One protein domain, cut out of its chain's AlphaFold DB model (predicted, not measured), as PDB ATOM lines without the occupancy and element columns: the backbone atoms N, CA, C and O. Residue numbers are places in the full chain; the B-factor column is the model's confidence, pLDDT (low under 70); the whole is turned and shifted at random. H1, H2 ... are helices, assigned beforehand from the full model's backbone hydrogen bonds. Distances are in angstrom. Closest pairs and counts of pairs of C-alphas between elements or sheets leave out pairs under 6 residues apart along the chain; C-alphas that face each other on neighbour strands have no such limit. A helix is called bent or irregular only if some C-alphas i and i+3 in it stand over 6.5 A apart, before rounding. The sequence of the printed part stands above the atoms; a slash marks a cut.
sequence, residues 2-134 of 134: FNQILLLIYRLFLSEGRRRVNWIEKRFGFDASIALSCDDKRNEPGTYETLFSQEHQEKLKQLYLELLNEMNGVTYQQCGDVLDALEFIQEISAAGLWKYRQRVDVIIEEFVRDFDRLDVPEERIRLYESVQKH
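This is residues 2 to 134 of the 134 residues of an uncharacterized protein of Herbaspirillum sp. Sphag64 (UniProt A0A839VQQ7). A hairpin of two long helices, H5 and H6, makes the middle of this domain, with shorter helices on both sides of it: H7 and H8 cross it on one side, and H1 to H4 lie on the other, where H2 packs on H6 and H1 pairs with H4. H3 is at the far end, beyond H1. The printed part has 133 residues with eight named helices, H1 to H8 in order along the chain, and no named strand, and its class is all helix. The whole is compact, with a radius of gyration of the C-alphas of 14.4 A, and spans 44 by 30 by 25 A.

The longest helix, H6, is residues 76 to 99, 31.2 A from C-alpha 76 at (13.293, 53.919, -41.544) to C-alpha 99. It is irregular, with C-alphas 78 and 81 7.8 A apart, and has a kink of 44 degrees near residue 83. Before it comes H5, residues 54 to 71, 26.2 A long. H7 is residues 106 to 114, and H8 is residues 121 to 132, 16.7 A long, ending with C-alpha 132 at (9.124, 51.341, -50.091). H1 is residues 2 to 15, 19.8 A long, beginning with C-alpha 2 at (-8.829, 37.106, -31.177). H2 is residues 22 to 28, H3 residues 38 to 42 and H4 residues 44 to 51.

H6 is the hub, touching H2, H5, H7 and H8. H5 and H6 form a helical hairpin, at a shallow tilt of 24 degrees, opposite ways; their closest C-alphas are those of Met 71 and Cys 79, 5.9 A apart. H6 touches H7 with residues 90 to 97 alone, about perpendicular at 77 degrees, closest at the C-alphas of Gln 90 and Val 112, 5.4 A. H8 touches H5 about perpendicular at 87 degrees, closest at the C-alphas of Leu 68 and Val 131, 6.7 A. H2 touches H6, closest at the C-alphas of Trp 23 and Asp 81, 5.5 A. H1 touches H4, closest at the C-alphas of Ile 5 and Leu 51, 6.3 A. H3 touches no helix but is near H1. H1 and H7 are apart. Every O i to N i+4 pair is within hydrogen-bond range in H1, H2, H3, H4, H7 and H8; in H5 it is 13 of 14 and in H6 17 of 20.

The two C-alphas farthest apart, those of Cys 38 and Lys 133, are 45.2 A apart. The printed part has no cut and no long link. The mean pLDDT of the printed part is 93.0, and one residue, His 134, is under 70.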
ATOM      1  N   PHE A   2     -10.167  36.817 -30.611       92.75
ATOM      2  CA  PHE A   2      -8.829  37.106 -31.177       92.75
ATOM      3  C   PHE A   2      -7.869  37.856 -30.237       92.75
ATOM      4  O   PHE A   2      -6.824  37.318 -29.901       92.75
ATOM      5  N   ASN A   3      -8.249  39.038 -29.731       93.56
ATOM      6  CA  ASN A   3      -7.373  39.840 -28.861       93.56
ATOM      7  C   ASN A   3      -6.942  39.104 -27.582       93.56
ATOM      8  O   ASN A   3      -5.850  39.343 -27.090       93.56
ATOM      9  N   GLN A   4      -7.778  38.211 -27.038       92.94
ATOM     10  CA  GLN A   4      -7.424  37.422 -25.853       92.94
ATOM     11  C   GLN A   4      -6.383  36.354 -26.198       92.94
ATOM     12  O   GLN A   4      -5.421  36.177 -25.461       92.94
ATOM     13  N   ILE A   5      -6.549  35.685 -27.340       95.50
ATOM     14  CA  ILE A   5      -5.589  34.693 -27.837       95.50
ATOM     15  C   ILE A   5      -4.264  35.367 -28.193       95.50
ATOM     16  O   ILE A   5      -3.209  34.912 -27.762       95.50
ATOM     17  N   LEU A   6      -4.313  36.496 -28.900       95.94
ATOM     18  CA  LEU A   6      -3.124  37.269 -29.239       95.94
ATOM     19  C   LEU A   6      -2.418  37.802 -27.982       95.94
ATOM     20  O   LEU A   6      -1.195  37.779 -27.930       95.94
ATOM     21  N   LEU A   7      -3.161  38.208 -26.944       94.94
ATOM     22  CA  LEU A   7      -2.592  38.597 -25.648       94.94
ATOM     23  C   LEU A   7      -1.878  37.428 -24.958       94.94
ATOM     24  O   LEU A   7      -0.798  37.622 -24.405       94.94
ATOM     25  N   LEU A   8      -2.462  36.226 -24.975       94.94
ATOM     26  CA  LEU A   8      -1.820  35.034 -24.412       94.94
ATOM     27  C   LEU A   8      -0.523  34.708 -25.153       94.94
ATOM     28  O   LEU A   8       0.508  34.524 -24.510       94.94
ATOM     29  N   ILE A   9      -0.549  34.727 -26.487       96.06
ATOM     30  CA  ILE A   9       0.639  34.530 -27.329       96.06
ATOM     31  C   ILE A   9       1.687  35.610 -27.060       96.06
ATOM     32  O   ILE A   9       2.858  35.297 -26.880       96.06
ATOM     33  N   TYR A  10       1.276  36.872 -26.946       95.75
ATOM     34  CA  TYR A  10       2.173  37.976 -26.619       95.75
ATOM     35  C   TYR A  10       2.833  37.794 -25.244       95.75
ATOM     36  O   TYR A  10       4.033  37.997 -25.088       95.75
ATOM     37  N   ARG A  11       2.088  37.339 -24.233       94.06
ATOM     38  CA  ARG A  11       2.663  37.037 -22.915       94.06
ATOM     39  C   ARG A  11       3.605  35.835 -22.948       94.06
ATOM     40  O   ARG A  11       4.624  35.864 -22.260       94.06
ATOM     41  N   LEU A  12       3.285  34.800 -23.727       94.06
ATOM     42  CA  LEU A  12       4.160  33.640 -23.939       94.06
ATOM     43  C   LEU A  12       5.480  34.077 -24.576       94.06
ATOM     44  O   LEU A  12       6.534  33.792 -24.012       94.06
ATOM     45  N   PHE A  13       5.403  34.883 -25.634       94.12
ATOM     46  CA  PHE A  13       6.537  35.525 -26.297       94.12
ATOM     47  C   PHE A  13       7.432  36.287 -25.302       94.12
ATOM     48  O   PHE A  13       8.635  36.037 -25.226       94.12
ATOM     49  N   LEU A  14       6.855  37.137 -24.446       93.62
ATOM     50  CA  LEU A  14       7.619  37.835 -23.401       93.62
ATOM     51  C   LEU A  14       8.234  36.879 -22.366       93.62
ATOM     52  O   LEU A  14       9.343  37.110 -21.887       93.62
ATOM     53  N   SER A  15       7.539  35.793 -22.020       91.56
ATOM     54  CA  SER A  15       8.037  34.806 -21.057       91.56
ATOM     55  C   SER A  15       9.238  34.000 -21.564       91.56
ATOM     56  O   SER A  15      10.002  33.485 -20.749       91.56
ATOM     57  N   GLU A  16       9.442  33.949 -22.884       90.38
ATOM     58  CA  GLU A  16      10.632  33.388 -23.540       90.38
ATOM     59  C   GLU A  16      11.810  34.389 -23.602       90.38
ATOM     60  O   GLU A  16      12.827  34.132 -24.247       90.38
ATOM     61  N   GLY A  17      11.705  35.533 -22.915       89.06
ATOM     62  CA  GLY A  17      12.762  36.543 -22.824       89.06
ATOM     63  C   GLY A  17      12.783  37.533 -23.989       89.06
ATOM     64  O   GLY A  17      13.770  38.250 -24.163       89.06
ATOM     65  N   ARG A  18      11.717  37.577 -24.794       92.50
ATOM     66  CA  ARG A  18      11.573  38.553 -25.877       92.50
ATOM     67  C   ARG A  18      11.196  39.936 -25.355       92.50
ATOM     68  O   ARG A  18      10.778  40.119 -24.211       92.50
ATOM     69  N   ARG A  19      11.379  40.932 -26.218       92.75
ATOM     70  CA  ARG A  19      11.179  42.351 -25.908       92.75
ATOM     71  C   ARG A  19       9.722  42.780 -26.066       92.75
ATOM     72  O   ARG A  19       8.976  42.208 -26.849       92.75
ATOM     73  N   ARG A  20       9.322  43.813 -25.322       94.12
ATOM     74  CA  ARG A  20       7.989  44.417 -25.452       94.12
ATOM     75  C   ARG A  20       7.841  45.106 -26.803       94.12
ATOM     76  O   ARG A  20       8.781  45.734 -27.284       94.12
ATOM     77  N   VAL A  21       6.644  45.014 -27.368       95.12
ATOM     78  CA  VAL A  21       6.301  45.544 -28.687       95.12
ATOM     79  C   VAL A  21       5.298  46.676 -28.502       95.12
ATOM     80  O   VAL A  21       4.092  46.456 -28.382       95.12
ATOM     81  N   ASN A  22       5.807  47.910 -28.456       94.88
ATOM     82  CA  ASN A  22       5.021  49.102 -28.113       94.88
ATOM     83  C   ASN A  22       3.777  49.277 -28.987       94.88
ATOM     84  O   ASN A  22       2.721  49.665 -28.487       94.88
ATOM     85  N   TRP A  23       3.902  49.012 -30.290       95.62
ATOM     86  CA  TRP A  23       2.796  49.139 -31.233       95.62
ATOM     87  C   TRP A  23       1.643  48.195 -30.858       95.62
ATOM     88  O   TRP A  23       0.505  48.638 -30.721       95.62
ATOM     89  N   ILE A  24       1.949  46.921 -30.579       95.31
ATOM     90  CA  ILE A  24       0.963  45.897 -30.193       95.31
ATOM     91  C   ILE A  24       0.281  46.280 -28.877       95.31
ATOM     92  O   ILE A  24      -0.945  46.226 -28.765       95.31
ATOM     93  N   GLU A  25       1.051  46.732 -27.887       94.81
ATOM     94  CA  GLU A  25       0.503  47.124 -26.588       94.81
ATOM     95  C   GLU A  25      -0.449  48.313 -26.684       94.81
ATOM     96  O   GLU A  25      -1.549  48.260 -26.128       94.81
ATOM     97  N   LYS A  26      -0.067  49.357 -27.431       93.69
ATOM     98  CA  LYS A  26      -0.919  50.532 -27.664       93.69
ATOM     99  C   LYS A  26      -2.174  50.161 -28.452       93.69
ATOM    100  O   LYS A  26      -3.264  50.599 -28.090       93.69
ATOM    101  N   ARG A  27      -2.034  49.349 -29.506       94.69
ATOM    102  CA  ARG A  27      -3.136  48.971 -30.403       94.69
ATOM    103  C   ARG A  27      -4.220  48.171 -29.690       94.69
ATOM    104  O   ARG A  27      -5.403  48.424 -29.908       94.69
ATOM    105  N   PHE A  28      -3.825  47.208 -28.861       93.69
ATOM    106  CA  PHE A  28      -4.758  46.264 -28.246       93.69
ATOM    107  C   PHE A  28      -5.011  46.508 -26.754       93.69
ATOM    108  O   PHE A  28      -5.815  45.793 -26.152       93.69
ATOM    109  N   GLY A  29      -4.346  47.497 -26.147       91.94
ATOM    110  CA  GLY A  29      -4.429  47.752 -24.709       91.94
ATOM    111  C   GLY A  29      -3.876  46.590 -23.885       91.94
ATOM    112  O   GLY A  29      -4.434  46.247 -22.842       91.94
ATOM    113  N   PHE A  30      -2.832  45.922 -24.381       90.88
ATOM    114  CA  PHE A  30      -2.265  44.760 -23.704       90.88
ATOM    115  C   PHE A  30      -1.513  45.175 -22.450       90.88
ATOM    116  O   PHE A  30      -0.503  45.871 -22.506       90.88
ATOM    117  N   ASP A  31      -1.982  44.667 -21.313       80.50
ATOM    118  CA  ASP A  31      -1.236  44.728 -20.069       80.50
ATOM    119  C   ASP A  31      -0.333  43.491 -19.944       80.50
ATOM    120  O   ASP A  31      -0.778  42.379 -19.617       80.50
ATOM    121  N   ALA A  32       0.946  43.703 -20.255       71.06
ATOM    122  CA  ALA A  32       2.014  42.716 -20.146       71.06
ATOM    123  C   ALA A  32       2.460  42.449 -18.696       71.06
ATOM    124  O   ALA A  32       3.235  41.525 -18.466       71.06
ATOM    125  N   SER A  33       1.998  43.236 -17.715       76.12
ATOM    126  CA  SER A  33       2.390  43.066 -16.308       76.12
ATOM    127  C   SER A  33       1.727  41.864 -15.627       76.12
ATOM    128  O   SER A  33       2.182  41.405 -14.579       76.12
ATOM    129  N   ILE A  34       0.671  41.320 -16.232       76.19
ATOM    130  CA  ILE A  34      -0.046  40.158 -15.710       76.19
ATOM    131  C   ILE A  34       0.731  38.886 -16.063       76.19
ATOM    132  O   ILE A  34       0.901  38.544 -17.236       76.19
ATOM    133  N   ALA A  35       1.164  38.167 -15.028       77.38
ATOM    134  CA  ALA A  35       1.906  36.922 -15.163       77.38
ATOM    135  C   ALA A  35       1.068  35.800 -15.802       77.38
ATOM    136  O   ALA A  35      -0.128  35.669 -15.541       77.38
ATOM    137  N   LEU A  36       1.728  34.956 -16.599       86.25
ATOM    138  CA  LEU A  36       1.158  33.704 -17.097       86.25
ATOM    139  C   LEU A  36       0.977  32.700 -15.960       86.25
ATOM    140  O   LEU A  36       1.880  32.506 -15.139       86.25
ATOM    141  N   SER A  37      -0.150  31.997 -15.966       87.69
ATOM    142  CA  SER A  37      -0.339  30.820 -15.127       87.69
ATOM    143  C   SER A  37       0.444  29.615 -15.673       87.69
ATOM    144  O   SER A  37       0.923  29.602 -16.811       87.69
ATOM    145  N   CYS A  38       0.578  28.562 -14.859       86.94
ATOM    146  CA  CYS A  38       1.139  27.292 -15.331       86.94
ATOM    147  C   CYS A  38       0.275  26.651 -16.426       86.94
ATOM    148  O   CYS A  38       0.811  25.982 -17.309       86.94
ATOM    149  N   ASP A  39      -1.040  26.859 -16.375       88.62
ATOM    150  CA  ASP A  39      -1.970  26.283 -17.342       88.62
ATOM    151  C   ASP A  39      -1.886  27.000 -18.690       88.62
ATOM    152  O   ASP A  39      -1.909  26.334 -19.720       88.62
ATOM    153  N   ASP A  40      -1.661  28.318 -18.704       90.06
ATOM    154  CA  ASP A  40      -1.433  29.062 -19.951       90.06
ATOM    155  C   ASP A  40      -0.219  28.513 -20.715       90.06
ATOM    156  O   ASP A  40      -0.286  28.292 -21.921       90.06
ATOM    157  N   LYS A  41       0.875  28.211 -20.000       89.69
ATOM    158  CA  LYS A  41       2.079  27.610 -20.597       89.69
ATOM    159  C   LYS A  41       1.825  26.197 -21.116       89.69
ATOM    160  O   LYS A  41       2.288  25.838 -22.191       89.69
ATOM    161  N   ARG A  42       1.083  25.379 -20.364       91.12
ATOM    162  CA  ARG A  42       0.725  24.013 -20.795       91.12
ATOM    163  C   ARG A  42      -0.168  24.017 -22.034       91.12
ATOM    164  O   ARG A  42      -0.045  23.124 -22.866       91.12
ATOM    165  N   ASN A  43      -1.031  25.021 -22.156       94.25
ATOM    166  CA  ASN A  43      -1.978  25.174 -23.254       94.25
ATOM    167  C   ASN A  43      -1.417  25.992 -24.429       94.25
ATOM    168  O   ASN A  43      -2.171  26.333 -25.343       94.25
ATOM    169  N   GLU A  44      -0.114  26.289 -24.449       94.81
ATOM    170  CA  GLU A  44       0.531  27.013 -25.549       94.81
ATOM    171  C   GLU A  44       0.213  26.391 -26.928       94.81
ATOM    172  O   GLU A  44      -0.270  27.133 -27.786       94.81
ATOM    173  N   PRO A  45       0.328  25.061 -27.158       95.81
ATOM    174  CA  PRO A  45      -0.012  24.472 -28.457       95.81
ATOM    175  C   PRO A  45      -1.459  24.747 -28.898       95.81
ATOM    176  O   PRO A  45      -1.692  25.129 -30.042       95.81
ATOM    177  N   GLY A  46      -2.428  24.616 -27.984       96.38
ATOM    178  CA  GLY A  46      -3.844  24.890 -28.272       96.38
ATOM    179  C   GLY A  46      -4.134  26.381 -28.478       96.38
ATOM    180  O   GLY A  46      -5.034  26.760 -29.231       96.38
ATOM    181  N   THR A  47      -3.334  27.252 -27.860       96.44
ATOM    182  CA  THR A  47      -3.402  28.701 -28.083       96.44
ATOM    183  C   THR A  47      -2.942  29.045 -29.499       96.44
ATOM    184  O   THR A  47      -3.609  29.821 -30.185       96.44
ATOM    185  N   TYR A  48      -1.858  28.419 -29.972       97.31
ATOM    186  CA  TYR A  48      -1.382  28.549 -31.352       97.31
ATOM    187  C   TYR A  48      -2.371  27.974 -32.373       97.31
ATOM    188  O   TYR A  48      -2.649  28.629 -33.373       97.31
ATOM    189  N   GLU A  49      -2.962  26.809 -32.107       96.94
ATOM    190  CA  GLU A  49      -4.042  26.252 -32.936       96.94
ATOM    191  C   GLU A  49      -5.219  27.232 -33.056       96.94
ATOM    192  O   GLU A  49      -5.721  27.496 -34.148       96.94
ATOM    193  N   THR A  50      -5.617  27.856 -31.943       96.62
ATOM    194  CA  THR A  50      -6.700  28.847 -31.945       96.62
ATOM    195  C   THR A  50      -6.308  30.126 -32.693       96.62
ATOM    196  O   THR A  50      -7.140  30.696 -33.407       96.62
ATOM    197  N   LEU A  51      -5.065  30.603 -32.546       96.94
ATOM    198  CA  LEU A  51      -4.550  31.772 -33.270       96.94
ATOM    199  C   LEU A  51      -4.558  31.534 -34.784       96.94
ATOM    200  O   LEU A  51      -4.935  32.423 -35.541       96.94
ATOM    201  N   PHE A  52      -4.199  30.328 -35.211       96.56
ATOM    202  CA  PHE A  52      -4.201  29.921 -36.612       96.56
ATOM    203  C   PHE A  52      -5.502  29.211 -37.017       96.56
ATOM    204  O   PHE A  52      -5.532  28.461 -37.987       96.56
ATOM    205  N   SER A  53      -6.617  29.484 -36.342       95.44
ATOM    206  CA  SER A  53      -7.945  29.150 -36.872       95.44
ATOM    207  C   SER A  53      -8.309  30.084 -38.034       95.44
ATOM    208  O   SER A  53      -7.849  31.223 -38.082       95.44
ATOM    209  N   GLN A  54      -9.160  29.639 -38.964       91.50
ATOM    210  CA  GLN A  54      -9.484  30.398 -40.184       91.50
ATOM    211  C   GLN A  54      -9.920  31.853 -39.910       91.50
ATOM    212  O   GLN A  54      -9.482  32.767 -40.603       91.50
ATOM    213  N   GLU A  55     -10.743  32.086 -38.881       92.25
ATOM    214  CA  GLU A  55     -11.194  33.435 -38.505       92.25
ATOM    215  C   GLU A  55     -10.040  34.320 -38.005       92.25
ATOM    216  O   GLU A  55      -9.982  35.515 -38.295       92.25
ATOM    217  N   HIS A  56      -9.127  33.753 -37.217       95.62
ATOM    218  CA  HIS A  56      -8.031  34.497 -36.605       95.62
ATOM    219  C   HIS A  56      -6.846  34.697 -37.556       95.62
ATOM    220  O   HIS A  56      -6.194  35.736 -37.471       95.62
ATOM    221  N   GLN A  57      -6.627  33.783 -38.506       94.19
ATOM    222  CA  GLN A  57      -5.650  33.962 -39.583       94.19
ATOM    223  C   GLN A  57      -5.953  35.207 -40.416       94.19
ATOM    224  O   GLN A  57      -5.056  36.009 -40.660       94.19
ATOM    225  N   GLU A  58      -7.217  35.414 -40.792       94.56
ATOM    226  CA  GLU A  58      -7.619  36.596 -41.559       94.56
ATOM    227  C   GLU A  58      -7.365  37.889 -40.768       94.56
ATOM    228  O   GLU A  58      -6.869  38.870 -41.315       94.56
ATOM    229  N   LYS A  59      -7.604  37.886 -39.450       96.00
ATOM    230  CA  LYS A  59      -7.298  39.040 -38.586       96.00
ATOM    231  C   LYS A  59      -5.797  39.291 -38.454       96.00
ATOM    232  O   LYS A  59      -5.374  40.444 -38.479       96.00
ATOM    233  N   LEU A  60      -4.993  38.236 -38.326       96.62
ATOM    234  CA  LEU A  60      -3.535  38.348 -38.269       96.62
ATOM    235  C   LEU A  60      -2.969  38.888 -39.590       96.62
ATOM    236  O   LEU A  60      -2.100  39.755 -39.583       96.62
ATOM    237  N   LYS A  61      -3.519  38.436 -40.717       96.69
ATOM    238  CA  LYS A  61      -3.201  38.950 -42.049       96.69
ATOM    239  C   LYS A  61      -3.578  40.418 -42.215       96.69
ATOM    240  O   LYS A  61      -2.771  41.196 -42.710       96.69
ATOM    241  N   GLN A  62      -4.776  40.814 -41.795       96.62
ATOM    242  CA  GLN A  62      -5.198  42.217 -41.834       96.62
ATOM    243  C   GLN A  62      -4.270  43.103 -41.003       96.62
ATOM    244  O   GLN A  62      -3.870  44.164 -41.468       96.62
ATOM    245  N   LEU A  63      -3.876  42.631 -39.818       96.88
ATOM    246  CA  LEU A  63      -2.908  43.312 -38.968       96.88
ATOM    247  C   LEU A  63      -1.537  43.460 -39.655       96.88
ATOM    248  O   LEU A  63      -0.949  44.536 -39.632       96.88
ATOM    249  N   TYR A  64      -1.039  42.401 -40.292       97.44
ATOM    250  CA  TYR A  64       0.195  42.452 -41.078       97.44
ATOM    251  C   TYR A  64       0.119  43.494 -42.203       97.44
ATOM    252  O   TYR A  64       1.008  44.332 -42.327       97.44
ATOM    253  N   LEU A  65      -0.961  43.491 -42.987       96.75
ATOM    254  CA  LEU A  65      -1.153  44.451 -44.078       96.75
ATOM    255  C   LEU A  65      -1.290  45.897 -43.568       96.75
ATOM    256  O   LEU A  65      -0.773  46.813 -44.204       96.75
ATOM    257  N   GLU A  66      -1.943  46.103 -42.419       96.56
ATOM    258  CA  GLU A  66      -2.027  47.406 -41.741       96.56
ATOM    259  C   GLU A  66      -0.623  47.931 -41.404       96.56
ATOM    260  O   GLU A  66      -0.296  49.065 -41.752       96.56
ATOM    261  N   LEU A  67       0.242  47.087 -40.833       96.75
ATOM    262  CA  LEU A  67       1.624  47.447 -40.501       96.75
ATOM    263  C   LEU A  67       2.467  47.783 -41.737       96.75
ATOM    264  O   LEU A  67       3.214  48.761 -41.721       96.75
ATOM    265  N   LEU A  68       2.345  47.013 -42.825       95.75
ATOM    266  CA  LEU A  68       3.040  47.342 -44.075       95.75
ATOM    267  C   LEU A  68       2.593  48.700 -44.626       95.75
ATOM    268  O   LEU A  68       3.422  49.489 -45.075       95.75
ATOM    269  N   ASN A  69       1.293  48.984 -44.570       95.25
ATOM    270  CA  ASN A  69       0.747  50.254 -45.028       95.25
ATOM    271  C   ASN A  69       1.203  51.429 -44.148       95.25
ATOM    272  O   ASN A  69       1.525  52.487 -44.678       95.25
ATOM    273  N   GLU A  70       1.283  51.250 -42.827       94.44
ATOM    274  CA  GLU A  70       1.835  52.260 -41.910       94.44
ATOM    275  C   GLU A  70       3.324  52.540 -42.150       94.44
ATOM    276  O   GLU A  70       3.787  53.652 -41.904       94.44
ATOM    277  N   MET A  71       4.075  51.549 -42.637       94.06
ATOM    278  CA  MET A  71       5.478  51.710 -43.014       94.06
ATOM    279  C   MET A  71       5.658  52.413 -44.369       94.06
ATOM    280  O   MET A  71       6.738  52.938 -44.648       94.06
ATOM    281  N   ASN A  72       4.641  52.452 -45.229       92.75
ATOM    282  CA  ASN A  72       4.766  53.075 -46.544       92.75
ATOM    283  C   ASN A  72       4.867  54.610 -46.425       92.75
ATOM    284  O   ASN A  72       4.069  55.257 -45.747       92.75
ATOM    285  N   GLY A  73       5.866  55.212 -47.079       88.25
ATOM    286  CA  GLY A  73       6.038  56.667 -47.137       88.25
ATOM    287  C   GLY A  73       6.621  57.316 -45.876       88.25
ATOM    288  O   GLY A  73       6.736  58.542 -45.821       88.25
ATOM    289  N   VAL A  74       7.020  56.526 -44.877       92.88
ATOM    290  CA  VAL A  74       7.719  56.993 -43.669       92.88
ATOM    291  C   VAL A  74       9.186  56.571 -43.684       92.88
ATOM    292  O   VAL A  74       9.570  55.599 -44.326       92.88
ATOM    293  N   THR A  75      10.040  57.318 -42.983       92.75
ATOM    294  CA  THR A  75      11.480  57.011 -42.935       92.75
ATOM    295  C   THR A  75      11.768  55.786 -42.066       92.75
ATOM    296  O   THR A  75      11.058  55.527 -41.094       92.75
ATOM    297  N   TYR A  76      12.869  55.080 -42.337       92.06
ATOM    298  CA  TYR A  76      13.293  53.919 -41.544       92.06
ATOM    299  C   TYR A  76      13.355  54.214 -40.036       92.06
ATOM    300  O   TYR A  76      12.896  53.411 -39.225       92.06
ATOM    301  N   GLN A  77      13.850  55.395 -39.642       90.31
ATOM    302  CA  GLN A  77      13.922  55.805 -38.235       90.31
ATOM    303  C   GLN A  77      12.540  55.932 -37.576       90.31
ATOM    304  O   GLN A  77      12.412  55.705 -36.375       90.31
ATOM    305  N   GLN A  78      11.509  56.291 -38.342       91.50
ATOM    306  CA  GLN A  78      10.134  56.422 -37.853       91.50
ATOM    307  C   GLN A  78       9.404  55.073 -37.782       91.50
ATOM    308  O   GLN A  78       8.420  54.957 -37.059       91.50
ATOM    309  N   CYS A  79       9.905  54.047 -38.473       93.25
ATOM    310  CA  CYS A  79       9.277  52.727 -38.553       93.25
ATOM    311  C   CYS A  79       9.616  51.799 -37.382       93.25
ATOM    312  O   CYS A  79       9.178  50.656 -37.392       93.25
ATOM    313  N   GLY A  80      10.407  52.233 -36.393       93.38
ATOM    314  CA  GLY A  80      10.931  51.347 -35.343       93.38
ATOM    315  C   GLY A  80       9.854  50.508 -34.645       93.38
ATOM    316  O   GLY A  80       9.958  49.283 -34.619       93.38
ATOM    317  N   ASP A  81       8.789  51.159 -34.169       94.75
ATOM    318  CA  ASP A  81       7.658  50.500 -33.495       94.75
ATOM    319  C   ASP A  81       6.893  49.541 -34.443       94.75
ATOM    320  O   ASP A  81       6.438  48.481 -34.011       94.75
ATOM    321  N   VAL A  82       6.772  49.887 -35.732       96.06
ATOM    322  CA  VAL A  82       6.091  49.073 -36.762       96.06
ATOM    323  C   VAL A  82       6.918  47.838 -37.117       96.06
ATOM    324  O   VAL A  82       6.393  46.729 -37.172       96.06
ATOM    325  N   LEU A  83       8.228  48.005 -37.300       96.00
ATOM    326  CA  LEU A  83       9.160  46.912 -37.566       96.00
ATOM    327  C   LEU A  83       9.226  45.930 -36.392       96.00
ATOM    328  O   LEU A  83       9.294  44.728 -36.615       96.00
ATOM    329  N   ASP A  84       9.156  46.415 -35.151       96.19
ATOM    330  CA  ASP A  84       9.081  45.548 -33.970       96.19
ATOM    331  C   ASP A  84       7.768  44.741 -33.929       96.19
ATOM    332  O   ASP A  84       7.759  43.590 -33.494       96.19
ATOM    333  N   ALA A  85       6.658  45.300 -34.422       97.00
ATOM    334  CA  ALA A  85       5.408  44.554 -34.571       97.00
ATOM    335  C   ALA A  85       5.450  43.532 -35.713       97.00
ATOM    336  O   ALA A  85       4.912  42.435 -35.564       97.00
ATOM    337  N   LEU A  86       6.111  43.854 -36.826       97.12
ATOM    338  CA  LEU A  86       6.330  42.914 -37.928       97.12
ATOM    339  C   LEU A  86       7.250  41.758 -37.509       97.12
ATOM    340  O   LEU A  86       6.945  40.610 -37.823       97.12
ATOM    341  N   GLU A  87       8.309  42.035 -36.743       96.56
ATOM    342  CA  GLU A  87       9.161  41.020 -36.103       96.56
ATOM    343  C   GLU A  87       8.334  40.097 -35.204       96.56
ATOM    344  O   GLU A  87       8.405  38.880 -35.335       96.56
ATOM    345  N   PHE A  88       7.461  40.658 -34.365       96.81
ATOM    346  CA  PHE A  88       6.558  39.859 -33.542       96.81
ATOM    347  C   PHE A  88       5.647  38.940 -34.370       96.81
ATOM    348  O   PHE A  88       5.535  37.755 -34.057       96.81
ATOM    349  N   ILE A  89       5.015  39.453 -35.434       97.06
ATOM    350  CA  ILE A  89       4.168  38.637 -36.325       97.06
ATOM    351  C   ILE A  89       4.985  37.534 -36.997       97.06
ATOM    352  O   ILE A  89       4.497  36.405 -37.103       97.06
ATOM    353  N   GLN A  90       6.206  37.844 -37.431       96.50
ATOM    354  CA  GLN A  90       7.109  36.880 -38.049       96.50
ATOM    355  C   GLN A  90       7.450  35.760 -37.066       96.50
ATOM    356  O   GLN A  90       7.238  34.594 -37.391       96.50
ATOM    357  N   GLU A  91       7.860  36.091 -35.841       96.00
ATOM    358  CA  GLU A  91       8.267  35.103 -34.841       96.00
ATOM    359  C   GLU A  91       7.116  34.178 -34.424       96.00
ATOM    360  O   GLU A  91       7.277  32.955 -34.383       96.00
ATOM    361  N   ILE A  92       5.923  34.723 -34.152       96.50
ATOM    362  CA  ILE A  92       4.778  33.887 -33.761       96.50
ATOM    363  C   ILE A  92       4.281  33.035 -34.934       96.50
ATOM    364  O   ILE A  92       3.837  31.905 -34.731       96.50
ATOM    365  N   SER A  93       4.386  33.534 -36.164       97.00
ATOM    366  CA  SER A  93       4.021  32.774 -37.363       97.00
ATOM    367  C   SER A  93       5.039  31.681 -37.674       97.00
ATOM    368  O   SER A  93       4.643  30.559 -37.987       97.00
ATOM    369  N   ALA A  94       6.331  31.949 -37.478       95.94
ATOM    370  CA  ALA A  94       7.393  30.953 -37.563       95.94
ATOM    371  C   ALA A  94       7.218  29.849 -36.508       95.94
ATOM    372  O   ALA A  94       7.304  28.663 -36.830       95.94
ATOM    373  N   ALA A  95       6.896  30.211 -35.261       96.06
ATOM    374  CA  ALA A  95       6.570  29.242 -34.217       96.06
ATOM    375  C   ALA A  95       5.326  28.413 -34.581       96.06
ATOM    376  O   ALA A  95       5.343  27.185 -34.471       96.06
ATOM    377  N   GLY A  96       4.266  29.060 -35.078       96.12
ATOM    378  CA  GLY A  96       3.064  28.388 -35.570       96.12
ATOM    379  C   GLY A  96       3.379  27.348 -36.646       96.12
ATOM    380  O   GLY A  96       2.995  26.185 -36.507       96.12
ATOM    381  N   LEU A  97       4.134  27.744 -37.671       95.81
ATOM    382  CA  LEU A  97       4.486  26.906 -38.817       95.81
ATOM    383  C   LEU A  97       5.417  25.747 -38.430       95.81
ATOM    384  O   LEU A  97       5.141  24.590 -38.750       95.81
ATOM    385  N   TRP A  98       6.510  26.032 -37.716       95.62
ATOM    386  CA  TRP A  98       7.598  25.069 -37.508       95.62
ATOM    387  C   TRP A  98       7.496  24.278 -36.205       95.62
ATOM    388  O   TRP A  98       7.659  23.056 -36.216       95.62
ATOM    389  N   LYS A  99       7.213  24.949 -35.080       96.06
ATOM    390  CA  LYS A  99       7.124  24.317 -33.748       96.06
ATOM    391  C   LYS A  99       5.798  23.575 -33.601       96.06
ATOM    392  O   LYS A  99       5.781  22.425 -33.165       96.06
ATOM    393  N   TYR A 100       4.704  24.212 -34.015       96.31
ATOM    394  CA  TYR A 100       3.345  23.709 -33.789       96.31
ATOM    395  C   TYR A 100       2.663  23.105 -35.013       96.31
ATOM    396  O   TYR A 100       1.563  22.574 -34.870       96.31
ATOM    397  N   ARG A 101       3.314  23.125 -36.185       96.25
ATOM    398  CA  ARG A 101       2.811  22.538 -37.443       96.25
ATOM    399  C   ARG A 101       1.413  23.034 -37.824       96.25
ATOM    400  O   ARG A 101       0.605  22.277 -38.362       96.25
ATOM    401  N   GLN A 102       1.125  24.292 -37.515       96.50
ATOM    402  CA  GLN A 102      -0.129  24.940 -37.864       96.50
ATOM    403  C   GLN A 102      -0.108  25.376 -39.325       96.50
ATOM    404  O   GLN A 102       0.937  25.732 -39.872       96.50
ATOM    405  N   ARG A 103      -1.282  25.369 -39.956       94.06
ATOM    406  CA  ARG A 103      -1.451  25.973 -41.276       94.06
ATOM    407  C   ARG A 103      -1.557  27.481 -41.099       94.06
ATOM    408  O   ARG A 103      -2.464  27.936 -40.413       94.06
ATOM    409  N   VAL A 104      -0.668  28.231 -41.730       92.94
ATOM    410  CA  VAL A 104      -0.662  29.698 -41.713       92.94
ATOM    411  C   VAL A 104      -1.276  30.219 -43.023       92.94
ATOM    412  O   VAL A 104      -1.367  29.476 -44.004       92.94
ATOM    413  N   ASP A 105      -1.759  31.466 -43.039       95.94
ATOM    414  CA  ASP A 105      -2.211  32.107 -44.280       95.94
ATOM    415  C   ASP A 105      -1.041  32.205 -45.268       95.94
ATOM    416  O   ASP A 105       0.092  32.446 -44.857       95.94
ATOM    417  N   VAL A 106      -1.318  32.046 -46.564       95.75
ATOM    418  CA  VAL A 106      -0.287  31.984 -47.615       95.75
ATOM    419  C   VAL A 106       0.608  33.223 -47.615       95.75
ATOM    420  O   VAL A 106       1.821  33.082 -47.696       95.75
ATOM    421  N   ILE A 107       0.037  34.421 -47.450       95.94
ATOM    422  CA  ILE A 107       0.811  35.672 -47.473       95.94
ATOM    423  C   ILE A 107       1.715  35.773 -46.241       95.94
ATOM    424  O   ILE A 107       2.850  36.234 -46.329       95.94
ATOM    425  N   ILE A 108       1.224  35.328 -45.084       96.75
ATOM    426  CA  ILE A 108       2.012  35.320 -43.849       96.75
ATOM    427  C   ILE A 108       3.095  34.240 -43.905       96.75
ATOM    428  O   ILE A 108       4.208  34.465 -43.437       96.75
ATOM    429  N   GLU A 109       2.803  33.081 -44.490       96.44
ATOM    430  CA  GLU A 109       3.794  32.027 -44.691       96.44
ATOM    431  C   GLU A 109       4.912  32.480 -45.639       96.44
ATOM    432  O   GLU A 109       6.083  32.276 -45.324       96.44
ATOM    433  N   GLU A 110       4.574  33.122 -46.761       95.81
ATOM    434  CA  GLU A 110       5.551  33.731 -47.674       95.81
ATOM    435  C   GLU A 110       6.423  34.748 -46.936       95.81
ATOM    436  O   GLU A 110       7.644  34.643 -46.975       95.81
ATOM    437  N   PHE A 111       5.815  35.648 -46.157       96.00
ATOM    438  CA  PHE A 111       6.543  36.608 -45.328       96.00
ATOM    439  C   PHE A 111       7.523  35.940 -44.348       96.00
ATOM    440  O   PHE A 111       8.684  36.340 -44.275       96.00
ATOM    441  N   VAL A 112       7.094  34.901 -43.626       95.25
ATOM    442  CA  VAL A 112       7.953  34.164 -42.679       95.25
ATOM    443  C   VAL A 112       9.121  33.481 -43.383       95.25
ATOM    444  O   VAL A 112      10.225  33.445 -42.846       95.25
ATOM    445  N   ARG A 113       8.882  32.911 -44.567       94.12
ATOM    446  CA  ARG A 113       9.915  32.225 -45.355       94.12
ATOM    447  C   ARG A 113      10.897  33.202 -45.979       94.12
ATOM    448  O   ARG A 113      12.087  32.898 -46.041       94.12
ATOM    449  N   ASP A 114      10.396  34.340 -46.436       94.31
ATOM    450  CA  ASP A 114      11.209  35.366 -47.061       94.31
ATOM    451  C   ASP A 114      12.056  36.092 -46.027       94.31
ATOM    452  O   ASP A 114      13.194  36.411 -46.346       94.31
ATOM    453  N   PHE A 115      11.548  36.330 -44.812       92.25
ATOM    454  CA  PHE A 115      12.224  37.049 -43.727       92.25
ATOM    455  C   PHE A 115      12.359  36.160 -42.485       92.25
ATOM    456  O   PHE A 115      11.527  36.196 -41.584       92.25
ATOM    457  N   ASP A 116      13.425  35.360 -42.426       82.88
ATOM    458  CA  ASP A 116      13.627  34.359 -41.363       82.88
ATOM    459  C   ASP A 116      14.041  34.984 -40.014       82.88
ATOM    460  O   ASP A 116      13.723  34.448 -38.953       82.88
ATOM    461  N   ARG A 117      14.738  36.132 -40.038       83.81
ATOM    462  CA  ARG A 117      15.384  36.735 -38.857       83.81
ATOM    463  C   ARG A 117      15.256  38.254 -38.796       83.81
ATOM    464  O   ARG A 117      16.226  38.986 -38.990       83.81
ATOM    465  N   LEU A 118      14.058  38.747 -38.489       89.25
ATOM    466  CA  LEU A 118      13.825  40.189 -38.318       89.25
ATOM    467  C   LEU A 118      14.465  40.782 -37.051       89.25
ATOM    468  O   LEU A 118      14.485  42.001 -36.909       89.25
ATOM    469  N   ASP A 119      15.065  39.962 -36.186       84.44
ATOM    470  CA  ASP A 119      15.943  40.415 -35.102       84.44
ATOM    471  C   ASP A 119      17.277  40.995 -35.620       84.44
ATOM    472  O   ASP A 119      17.970  41.725 -34.905       84.44
ATOM    473  N   VAL A 120      17.645  40.690 -36.870       90.44
ATOM    474  CA  VAL A 120      18.898  41.112 -37.505       90.44
ATOM    475  C   VAL A 120      18.706  42.445 -38.255       90.44
ATOM    476  O   VAL A 120      17.785  42.560 -39.070       90.44
ATOM    477  N   PRO A 121      19.565  43.467 -38.041       91.12
ATOM    478  CA  PRO A 121      19.413  44.785 -38.667       91.12
ATOM    479  C   PRO A 121      19.298  44.758 -40.195       91.12
ATOM    480  O   PRO A 121      18.500  45.501 -40.765       91.12
ATOM    481  N   GLU A 122      20.066  43.901 -40.862       92.50
ATOM    482  CA  GLU A 122      20.086  43.771 -42.319       92.50
ATOM    483  C   GLU A 122      18.734  43.298 -42.872       92.50
ATOM    484  O   GLU A 122      18.249  43.834 -43.868       92.50
ATOM    485  N   GLU A 123      18.087  42.351 -42.193       93.69
ATOM    486  CA  GLU A 123      16.770  41.833 -42.575       93.69
ATOM    487  C   GLU A 123      15.671  42.876 -42.359       93.69
ATOM    488  O   GLU A 123      14.780  43.026 -43.199       93.69
ATOM    489  N   ARG A 124      15.770  43.669 -41.286       94.19
ATOM    490  CA  ARG A 124      14.853  44.792 -41.029       94.19
ATOM    491  C   ARG A 124      14.949  45.858 -42.113       94.19
ATOM    492  O   ARG A 124      13.925  46.356 -42.581       94.19
ATOM    493  N   ILE A 125      16.171  46.197 -42.527       94.06
ATOM    494  CA  ILE A 125      16.408  47.143 -43.623       94.06
ATOM    495  C   ILE A 125      15.856  46.570 -44.930       94.06
ATOM    496  O   ILE A 125      15.145  47.273 -45.646       94.06
ATOM    497  N   ARG A 126      16.109  45.288 -45.218       95.00
ATOM    498  CA  ARG A 126      15.591  44.626 -46.422       95.00
ATOM    499  C   ARG A 126      14.062  44.640 -46.470       95.00
ATOM    500  O   ARG A 126      13.501  44.933 -47.527       95.00
ATOM    501  N   LEU A 127      13.391  44.372 -45.348       94.94
ATOM    502  CA  LEU A 127      11.932  44.442 -45.249       94.94
ATOM    503  C   LEU A 127      11.439  45.862 -45.534       94.94
ATOM    504  O   LEU A 127      10.589  46.052 -46.401       94.94
ATOM    505  N   TYR A 128      12.023  46.858 -44.868       94.75
ATOM    506  CA  TYR A 128      11.688  48.260 -45.092       94.75
ATOM    507  C   TYR A 128      11.833  48.655 -46.568       94.75
ATOM    508  O   TYR A 128      10.895  49.181 -47.164       94.75
ATOM    509  N   GLU A 129      12.973  48.349 -47.188       94.44
ATOM    510  CA  GLU A 129      13.214  48.654 -48.599       94.44
ATOM    511  C   GLU A 129      12.246  47.933 -49.538       94.44
ATOM    512  O   GLU A 129      11.898  48.474 -50.586       94.44
ATOM    513  N   SER A 130      11.827  46.710 -49.199       93.38
ATOM    514  CA  SER A 130      10.866  45.953 -50.005       93.38
ATOM    515  C   SER A 130       9.491  46.625 -50.028       93.38
ATOM    516  O   SER A 130       8.858  46.677 -51.085       93.38
ATOM    517  N   VAL A 131       9.086  47.219 -48.900       92.75
ATOM    518  CA  VAL A 131       7.828  47.960 -48.768       92.75
ATOM    519  C   VAL A 131       7.897  49.307 -49.474       92.75
ATOM    520  O   VAL A 131       6.958  49.643 -50.173       92.75
ATOM    521  N   GLN A 132       9.011  50.046 -49.392       90.19
ATOM    522  CA  GLN A 132       9.124  51.341 -50.091       90.19
ATOM    523  C   GLN A 132       9.136  51.225 -51.625       90.19
ATOM    524  O   GLN A 132       8.973  52.221 -52.328       90.19
ATOM    525  N   LYS A 133       9.398  50.029 -52.164       84.88
ATOM    526  CA  LYS A 133       9.395  49.765 -53.613       84.88
ATOM    527  C   LYS A 133       7.988  49.502 -54.171       84.88
ATOM    528  O   LYS A 133       7.869  49.413 -55.393       84.88
ATOM    529  N   HIS A 134       6.976  49.365 -53.309       60.06
ATOM    530  CA  HIS A 134       5.587  49.041 -53.651       60.06
ATOM    531  C   HIS A 134       4.628  50.163 -53.234       60.06
ATOM    532  O   HIS A 134       3.707  50.435 -54.034       60.06
TER     533      HIS A 134